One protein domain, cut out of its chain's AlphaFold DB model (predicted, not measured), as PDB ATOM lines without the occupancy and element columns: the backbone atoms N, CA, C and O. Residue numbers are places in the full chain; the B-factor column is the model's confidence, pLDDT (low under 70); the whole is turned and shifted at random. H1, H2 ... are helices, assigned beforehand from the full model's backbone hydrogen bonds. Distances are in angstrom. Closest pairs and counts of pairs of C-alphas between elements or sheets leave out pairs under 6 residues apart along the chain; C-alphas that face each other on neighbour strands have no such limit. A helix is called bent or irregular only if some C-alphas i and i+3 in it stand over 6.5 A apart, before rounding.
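Overview. This is residues 26 to 85 of the 283 residues of an uncharacterized protein of Roseivirga pacifica (UniProt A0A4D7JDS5). A long helix, H1, is folded back on itself near residues 42 and 43 into a V of two arms, H1a and H1b, and a shorter helix, H3, packs with its later part on the second arm. H1b is the middle piece, with H1a and H3 both on it but not on each other, while the short helix H2 sits by the open end of the V, near the first residue of H1a and the later part of H1b. The printed part has 60 residues with three named helices, in the order H1, H2, H3, and no named strand; the class is all helix. The whole is compact, with a radius of gyration of the C-alphas of 10.6 A, and rounded in outline, with spans of 29 by 22 by 17 A.

Arrangement. By its hydrogen bonds, residues 26 to 60 were assigned as one helix, H1, but it is bent: C-alphas 41 and 44 are 9.5 A apart. Its first arm, H1a, is residues 26 to 41, its second arm, H1b, is residues 44 to 60, and residues 42 and 43 belong to neither. H1a has a kink of 30 degrees near residue 35. H1a and H1b touch, and their closest C-alphas, those of Gly 39 and Thr 46, are 5.5 A apart. The two arms run opposite ways at a steep tilt of 44 degrees. H2, residues 64 to 69, is close to H1a but not clearly touching it; their closest C-alphas, those of Gln 26 and Phe 64, are 6.8 A apart. H2 is also close to H1b but not clearly touching it, with the closest C-alphas, those of Ala 57 and Ser 67, 6.6 A apart, and the two are about perpendicular at 85 degrees. H3, residues 72 to 83, touches H1b with residues 78 to 83 alone, and the closest C-alphas, those of Lys 56 and Val 78, are 5.6 A apart. H1b and H3 run opposite ways at a steep tilt of 51 degrees. H2 and H3 are close but not clearly touching, with the C-alphas of Ser 67 and Ala 75, their closest, 7.8 A apart. H1a and H3 are apart. In H2 every O i to N i+4 pair is within hydrogen-bond range; in H1a 10 of 12 such pairs are, in H1b 12 of 13 and in H3 7 of 8.

Along the chain. H1a begins at C-alpha 26, at (28.380, -14.126, -32.061), and measures 23.3 A from its first to its last C-alpha. It is irregular, with C-alphas 37 and 40 standing 7.6 A apart. H1b begins at C-alpha 44, at (16.076, -21.807, -14.162), and measures 25.7 A. It is irregular too, with C-alphas 44 and 47 standing 7.1 A apart. H2, Phe 64 to Arg 69, is 8.8 A long. H3, Ala 72 to Leu 83, is 15.5 A long and ends at C-alpha 83, at (21.431, -9.931, -11.641).

Size, cuts and confidence. The two C-alphas farthest apart, those of Gly 43 and Asn 62, are 29.4 A from each other. The first and last printed C-alphas, those of Gln 26 and Gly 85, are 24.9 A apart. The printed part has no cut. The links from H1b to H2, with 3 residues, and from H2 to H3, with 2 residues, are both tight. The mean pLDDT of the printed part is 86.7, and the model's confidence is low, under 70, at residue 81 and at residues 84 to 85.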
ATOM      1  N   GLN A  26      27.756 -14.763 -33.228       95.00
ATOM      2  CA  GLN A  26      28.380 -14.126 -32.061       95.00
ATOM      3  C   GLN A  26      27.410 -14.032 -30.875       95.00
ATOM      4  O   GLN A  26      27.779 -14.389 -29.757       95.00
ATOM      5  N   GLU A  27      26.151 -13.654 -31.118       95.50
ATOM      6  CA  GLU A  27      25.084 -13.665 -30.106       95.50
ATOM      7  C   GLU A  27      24.932 -15.056 -29.470       95.50
ATOM      8  O   GLU A  27      24.967 -15.200 -28.248       95.50
ATOM      9  N   LYS A  28      24.835 -16.112 -30.292       95.81
ATOM     10  CA  LYS A  28      24.728 -17.500 -29.807       95.81
ATOM     11  C   LYS A  28      25.950 -17.928 -28.996       95.81
ATOM     12  O   LYS A  28      25.799 -18.656 -28.015       95.81
ATOM     13  N   LEU A  29      27.152 -17.520 -29.407       94.56
ATOM     14  CA  LEU A  29      28.385 -17.819 -28.677       94.56
ATOM     15  C   LEU A  29      28.415 -17.122 -27.315       94.56
ATOM     16  O   LEU A  29      28.764 -17.761 -26.322       94.56
ATOM     17  N   PHE A  30      27.999 -15.856 -27.253       95.31
ATOM     18  CA  PHE A  30      27.880 -15.116 -26.000       95.31
ATOM     19  C   PHE A  30      26.903 -15.799 -25.040       95.31
ATOM     20  O   PHE A  30      27.274 -16.087 -23.903       95.31
ATOM     21  N   ILE A  31      25.695 -16.132 -25.513       95.38
ATOM     22  CA  ILE A  31      24.672 -16.801 -24.696       95.38
ATOM     23  C   ILE A  31      25.193 -18.128 -24.151       95.38
ATOM     24  O   ILE A  31      25.154 -18.333 -22.945       95.38
ATOM     25  N   ARG A  32      25.771 -18.992 -24.995       95.81
ATOM     26  CA  ARG A  32      26.333 -20.277 -24.541       95.81
ATOM     27  C   ARG A  32      27.441 -20.103 -23.506       95.81
ATOM     28  O   ARG A  32      27.520 -20.876 -22.557       95.81
ATOM     29  N   SER A  33      28.307 -19.107 -23.695       93.44
ATOM     30  CA  SER A  33      29.380 -18.792 -22.747       93.44
ATOM     31  C   SER A  33      28.813 -18.323 -21.403       93.44
ATOM     32  O   SER A  33      29.235 -18.795 -20.346       93.44
ATOM     33  N   CYS A  34      27.803 -17.451 -21.442       93.75
ATOM     34  CA  CYS A  34      27.088 -16.989 -20.261       93.75
ATOM     35  C   CYS A  34      26.386 -18.148 -19.533       93.75
ATOM     36  O   CYS A  34      26.597 -18.326 -18.334       93.75
ATOM     37  N   GLU A  35      25.632 -18.981 -20.253       94.75
ATOM     38  CA  GLU A  35      24.919 -20.135 -19.697       94.75
ATOM     39  C   GLU A  35      25.889 -21.140 -19.070       94.75
ATOM     40  O   GLU A  35      25.657 -21.619 -17.964       94.75
ATOM     41  N   SER A  36      27.025 -21.407 -19.721       94.00
ATOM     42  CA  SER A  36      28.057 -22.290 -19.170       94.00
ATOM     43  C   SER A  36      28.684 -21.743 -17.886       94.00
ATOM     44  O   SER A  36      29.157 -22.532 -17.071       94.00
ATOM     45  N   LYS A  37      28.750 -20.418 -17.721       92.31
ATOM     46  CA  LYS A  37      29.362 -19.779 -16.550       92.31
ATOM     47  C   LYS A  37      28.388 -19.639 -15.380       92.31
ATOM     48  O   LYS A  37      28.809 -19.754 -14.234       92.31
ATOM     49  N   TRP A  38      27.118 -19.360 -15.666       90.12
ATOM     50  CA  TRP A  38      26.110 -19.000 -14.664       90.12
ATOM     51  C   TRP A  38      25.012 -20.051 -14.472       90.12
ATOM     52  O   TRP A  38      24.197 -19.898 -13.565       90.12
ATOM     53  N   GLY A  39      25.002 -21.116 -15.279       93.06
ATOM     54  CA  GLY A  39      24.008 -22.192 -15.237       93.06
ATOM     55  C   GLY A  39      23.854 -22.835 -13.863       93.06
ATOM     56  O   GLY A  39      22.743 -22.998 -13.373       93.06
ATOM     57  N   GLU A  40      24.972 -23.144 -13.205       93.12
ATOM     58  CA  GLU A  40      24.950 -23.746 -11.865       93.12
ATOM     59  C   GLU A  40      24.493 -22.758 -10.781       93.12
ATOM     60  O   GLU A  40      23.898 -23.169  -9.789       93.12
ATOM     61  N   THR A  41      24.758 -21.461 -10.967       91.56
ATOM     62  CA  THR A  41      24.468 -20.420  -9.968       91.56
ATOM     63  C   THR A  41      23.012 -19.962 -10.010       91.56
ATOM     64  O   THR A  41      22.420 -19.748  -8.958       91.56
ATOM     65  N   LEU A  42      22.451 -19.774 -11.209       86.38
ATOM     66  CA  LEU A  42      21.134 -19.152 -11.404       86.38
ATOM     67  C   LEU A  42      20.015 -20.160 -11.710       86.38
ATOM     68  O   LEU A  42      18.843 -19.798 -11.667       86.38
ATOM     69  N   GLY A  43      20.349 -21.418 -12.019       93.56
ATOM     70  CA  GLY A  43      19.362 -22.462 -12.291       93.56
ATOM     71  C   GLY A  43      18.407 -22.091 -13.431       93.56
ATOM     72  O   GLY A  43      18.831 -21.817 -14.554       93.56
ATOM     73  N   ASP A  44      17.106 -22.076 -13.151       93.19
ATOM     74  CA  ASP A  44      16.076 -21.807 -14.162       93.19
ATOM     75  C   ASP A  44      16.119 -20.364 -14.704       93.19
ATOM     76  O   ASP A  44      15.677 -20.104 -15.827       93.19
ATOM     77  N   GLU A  45      16.716 -19.424 -13.964       89.31
ATOM     78  CA  GLU A  45      16.818 -18.015 -14.365       89.31
ATOM     79  C   GLU A  45      17.961 -17.746 -15.358       89.31
ATOM     80  O   GLU A  45      18.001 -16.682 -15.983       89.31
ATOM     81  N   THR A  46      18.869 -18.709 -15.576       92.62
ATOM     82  CA  THR A  46      20.070 -18.516 -16.409       92.62
ATOM     83  C   THR A  46      19.745 -18.029 -17.820       92.62
ATOM     84  O   THR A  46      20.427 -17.142 -18.331       92.62
ATOM     85  N   LYS A  47      18.700 -18.567 -18.461       91.50
ATOM     86  CA  LYS A  47      18.333 -18.167 -19.833       91.50
ATOM     87  C   LYS A  47      17.899 -16.705 -19.908       91.50
ATOM     88  O   LYS A  47      18.347 -15.984 -20.797       91.50
ATOM     89  N   SER A  48      17.055 -16.277 -18.967       86.19
ATOM     90  CA  SER A  48      16.580 -14.891 -18.875       86.19
ATOM     91  C   SER A  48      17.750 -13.943 -18.613       86.19
ATOM     92  O   SER A  48      17.969 -12.982 -19.352       86.19
ATOM     93  N   PHE A  49      18.590 -14.297 -17.637       88.94
ATOM     94  CA  PHE A  49      19.788 -13.548 -17.284       88.94
ATOM     95  C   PHE A  49      20.764 -13.384 -18.459       88.94
ATOM     96  O   PHE A  49      21.257 -12.282 -18.718       88.94
ATOM     97  N   CYS A  50      21.041 -14.461 -19.197       92.81
ATOM     98  CA  CYS A  50      21.969 -14.418 -20.321       92.81
ATOM     99  C   CYS A  50      21.410 -13.642 -21.514       92.81
ATOM    100  O   CYS A  50      22.174 -12.928 -22.163       92.81
ATOM    101  N   SER A  51      20.098 -13.716 -21.765       91.12
ATOM    102  CA  SER A  51      19.443 -12.870 -22.771       91.12
ATOM    103  C   SER A  51      19.572 -11.389 -22.412       91.12
ATOM    104  O   SER A  51      20.070 -10.614 -23.223       91.12
ATOM    105  N   CYS A  52      19.239 -11.014 -21.171       86.88
ATOM    106  CA  CYS A  52      19.422  -9.649 -20.673       86.88
ATOM    107  C   CYS A  52      20.883  -9.183 -20.812       86.88
ATOM    108  O   CYS A  52      21.159  -8.077 -21.279       86.88
ATOM    109  N   SER A  53      21.836 -10.047 -20.449       89.69
ATOM    110  CA  SER A  53      23.266  -9.729 -20.516       89.69
ATOM    111  C   SER A  53      23.733  -9.504 -21.954       89.69
ATOM    112  O   SER A  53      24.588  -8.656 -22.186       89.69
ATOM    113  N   LEU A  54      23.183 -10.241 -22.924       92.19
ATOM    114  CA  LEU A  54      23.487 -10.041 -24.340       92.19
ATOM    115  C   LEU A  54      23.005  -8.670 -24.822       92.19
ATOM    116  O   LEU A  54      23.762  -7.961 -25.482       92.19
ATOM    117  N   ASP A  55      21.771  -8.295 -24.486       85.69
ATOM    118  CA  ASP A  55      21.210  -7.007 -24.896       85.69
ATOM    119  C   ASP A  55      22.018  -5.849 -24.298       85.69
ATOM    120  O   ASP A  55      22.430  -4.940 -25.020       85.69
ATOM    121  N   LYS A  56      22.390  -5.943 -23.015       82.44
ATOM    122  CA  LYS A  56      23.272  -4.955 -22.372       82.44
ATOM    123  C   LYS A  56      24.682  -4.943 -22.956       82.44
ATOM    124  O   LYS A  56      25.258  -3.875 -23.142       82.44
ATOM    125  N   ALA A  57      25.246  -6.105 -23.280       88.06
ATOM    126  CA  ALA A  57      26.565  -6.185 -23.898       88.06
ATOM    127  C   ALA A  57      26.599  -5.505 -25.272       88.06
ATOM    128  O   ALA A  57      27.603  -4.887 -25.603       88.06
ATOM    129  N   LYS A  58      25.519  -5.568 -26.055       88.00
ATOM    130  CA  LYS A  58      25.428  -4.865 -27.345       88.00
ATOM    131  C   LYS A  58      25.371  -3.348 -27.205       88.00
ATOM    132  O   LYS A  58      25.871  -2.660 -28.086       88.00
ATOM    133  N   ILE A  59      24.771  -2.851 -26.122       79.56
ATOM    134  CA  ILE A  59      24.705  -1.416 -25.813       79.56
ATOM    135  C   ILE A  59      26.084  -0.917 -25.370       79.56
ATOM    136  O   ILE A  59      26.585   0.073 -25.886       79.56
ATOM    137  N   ILE A  60      26.725  -1.628 -24.438       81.50
ATOM    138  CA  ILE A  60      28.019  -1.213 -23.874       81.50
ATOM    139  C   ILE A  60      29.163  -1.441 -24.875       81.50
ATOM    140  O   ILE A  60      30.130  -0.678 -24.914       81.50
ATOM    141  N   PHE A  61      29.082  -2.498 -25.685       86.50
ATOM    142  CA  PHE A  61      30.130  -2.889 -26.619       86.50
ATOM    143  C   PHE A  61      29.624  -2.860 -28.059       86.50
ATOM    144  O   PHE A  61      28.964  -3.787 -28.538       86.50
ATOM    145  N   ASN A  62      30.075  -1.839 -28.790       81.50
ATOM    146  CA  ASN A  62      29.786  -1.662 -30.216       81.50
ATOM    147  C   ASN A  62      30.212  -2.860 -31.088       81.50
ATOM    148  O   ASN A  62      29.712  -3.008 -32.201       81.50
ATOM    149  N   THR A  63      31.121  -3.721 -30.607       89.69
ATOM    150  CA  THR A  63      31.524  -4.962 -31.285       89.69
ATOM    151  C   THR A  63      31.651  -6.136 -30.317       89.69
ATOM    152  O   THR A  63      31.932  -5.974 -29.123       89.69
ATOM    153  N   PHE A  64      31.513  -7.350 -30.849       90.19
ATOM    154  CA  PHE A  64      31.726  -8.574 -30.081       90.19
ATOM    155  C   PHE A  64      33.162  -8.667 -29.543       90.19
ATOM    156  O   PHE A  64      33.367  -9.009 -28.381       90.19
ATOM    157  N   GLU A  65      34.171  -8.303 -30.335       90.56
ATOM    158  CA  GLU A  65      35.577  -8.318 -29.918       90.56
ATOM    159  C   GLU A  65      35.842  -7.373 -28.743       90.56
ATOM    160  O   GLU A  65      36.636  -7.716 -27.864       90.56
ATOM    161  N   ALA A  66      35.183  -6.209 -28.703       87.50
ATOM    162  CA  ALA A  66      35.262  -5.301 -27.564       87.50
ATOM    163  C   ALA A  66      34.680  -5.959 -26.303       87.50
ATOM    164  O   ALA A  66      35.323  -5.920 -25.258       87.50
ATOM    165  N   SER A  67      33.547  -6.664 -26.423       90.06
ATOM    166  CA  SER A  67      32.945  -7.409 -25.305       90.06
ATOM    167  C   SER A  67      33.848  -8.525 -24.771       90.06
ATOM    168  O   SER A  67      33.925  -8.750 -23.567       90.06
ATOM    169  N   VAL A  68      34.592  -9.199 -25.653       87.81
ATOM    170  CA  VAL A  68      35.521 -10.275 -25.276       87.81
ATOM    171  C   VAL A  68      36.776  -9.717 -24.598       87.81
ATOM    172  O   VAL A  68      37.384 -10.394 -23.769       87.81
ATOM    173  N   ARG A  69      37.179  -8.490 -24.947       88.12
ATOM    174  CA  ARG A  69      38.327  -7.787 -24.352       88.12
ATOM    175  C   ARG A  69      37.965  -6.958 -23.122       88.12
ATOM    176  O   ARG A  69      38.876  -6.396 -22.518       88.12
ATOM    177  N   ALA A  70      36.682  -6.878 -22.779       86.12
ATOM    178  CA  ALA A  70      36.202  -6.137 -21.631       86.12
ATOM    179  C   ALA A  70      36.901  -6.619 -20.356       86.12
ATOM    180  O   ALA A  70      37.018  -7.825 -20.106       86.12
ATOM    181  N   ASP A  71      37.378  -5.679 -19.544       87.19
ATOM    182  CA  ASP A  71      37.940  -6.031 -18.247       87.19
ATOM    183  C   ASP A  71      36.839  -6.438 -17.250       87.19
ATOM    184  O   ASP A  71      35.637  -6.402 -17.533       87.19
ATOM    185  N   ALA A  72      37.248  -6.854 -16.050       79.56
ATOM    186  CA  ALA A  72      36.310  -7.295 -15.023       79.56
ATOM    187  C   ALA A  72      35.314  -6.198 -14.597       79.56
ATOM    188  O   ALA A  72      34.196  -6.532 -14.207       79.56
ATOM    189  N   SER A  73      35.693  -4.919 -14.675       76.12
ATOM    190  CA  SER A  73      34.822  -3.799 -14.309       76.12
ATOM    191  C   SER A  73      33.731  -3.585 -15.358       76.12
ATOM    192  O   SER A  73      32.550  -3.553 -15.015       76.12
ATOM    193  N   GLN A  74      34.097  -3.580 -16.640       78.44
ATOM    194  CA  GLN A  74      33.153  -3.449 -17.751       78.44
ATOM    195  C   GLN A  74      32.228  -4.665 -17.851       78.44
ATOM    196  O   GLN A  74      31.019  -4.531 -18.028       78.44
ATOM    197  N   ALA A  75      32.776  -5.868 -17.666       81.50
ATOM    198  CA  ALA A  75      31.979  -7.085 -17.600       81.50
ATOM    199  C   ALA A  75      31.002  -7.053 -16.410       81.50
ATOM    200  O   ALA A  75      29.865  -7.504 -16.532       81.50
ATOM    201  N   SER A  76      31.413  -6.489 -15.267       79.69
ATOM    202  CA  SER A  76      30.533  -6.338 -14.107       79.69
ATOM    203  C   SER A  76      29.338  -5.425 -14.388       79.69
ATOM    204  O   SER A  76      28.278  -5.697 -13.834       79.69
ATOM    205  N   LEU A  77      29.474  -4.390 -15.225       75.69
ATOM    206  CA  LEU A  77      28.358  -3.509 -15.600       75.69
ATOM    207  C   LEU A  77      27.264  -4.269 -16.363       75.69
ATOM    208  O   LEU A  77      26.084  -4.125 -16.055       75.69
ATOM    209  N   VAL A  78      27.660  -5.141 -17.298       79.44
ATOM    210  CA  VAL A  78      26.723  -5.999 -18.044       79.44
ATOM    211  C   VAL A  78      25.949  -6.915 -17.098       79.44
ATOM    212  O   VAL A  78      24.724  -6.987 -17.164       79.44
ATOM    213  N   TYR A  79      26.660  -7.622 -16.217       82.06
ATOM    214  CA  TYR A  79      26.045  -8.661 -15.393       82.06
ATOM    215  C   TYR A  79      25.250  -8.097 -14.213       82.06
ATOM    216  O   TYR A  79      24.172  -8.611 -13.922       82.06
ATOM    217  N   LYS A  80      25.724  -7.033 -13.548       75.81
ATOM    218  CA  LYS A  80      25.002  -6.429 -12.413       75.81
ATOM    219  C   LYS A  80      23.628  -5.917 -12.815       75.81
ATOM    220  O   LYS A  80      22.657  -6.230 -12.137       75.81
ATOM    221  N   GLY A  81      23.530  -5.249 -13.966       69.38
ATOM    222  CA  GLY A  81      22.254  -4.747 -14.474       69.38
ATOM    223  C   GLY A  81      21.214  -5.839 -14.763       69.38
ATOM    224  O   GLY A  81      20.044  -5.515 -14.920       69.38
ATOM    225  N   CYS A  82      21.621  -7.109 -14.852       80.88
ATOM    226  CA  CYS A  82      20.718  -8.244 -15.054       80.88
ATOM    227  C   CYS A  82      20.525  -9.103 -13.795       80.88
ATOM    228  O   CYS A  82      19.472  -9.714 -13.656       80.88
ATOM    229  N   LEU A  83      21.519  -9.174 -12.899       74.88
ATOM    230  CA  LEU A  83      21.431  -9.931 -11.641       74.88
ATOM    231  C   LEU A  83      20.643  -9.190 -10.572       74.88
ATOM    232  O   LEU A  83      19.870  -9.793  -9.838       74.88
ATOM    233  N   GLU A  84      20.898  -7.894 -10.436       67.06
ATOM    234  CA  GLU A  84      20.365  -7.132  -9.312       67.06
ATOM    235  C   GLU A  84      18.930  -6.681  -9.596       67.06
ATOM    236  O   GLU A  84      18.243  -6.239  -8.685       67.06
ATOM    237  N   GLY A  85      18.452  -6.805 -10.845       56.06
ATOM    238  CA  GLY A  85      17.125  -6.338 -11.254       56.06
ATOM    239  C   GLY A  85      16.879  -4.869 -10.905       56.06
ATOM    240  O   GLY A  85      15.734  -4.427 -10.907       56.06
TER     241      GLY A  85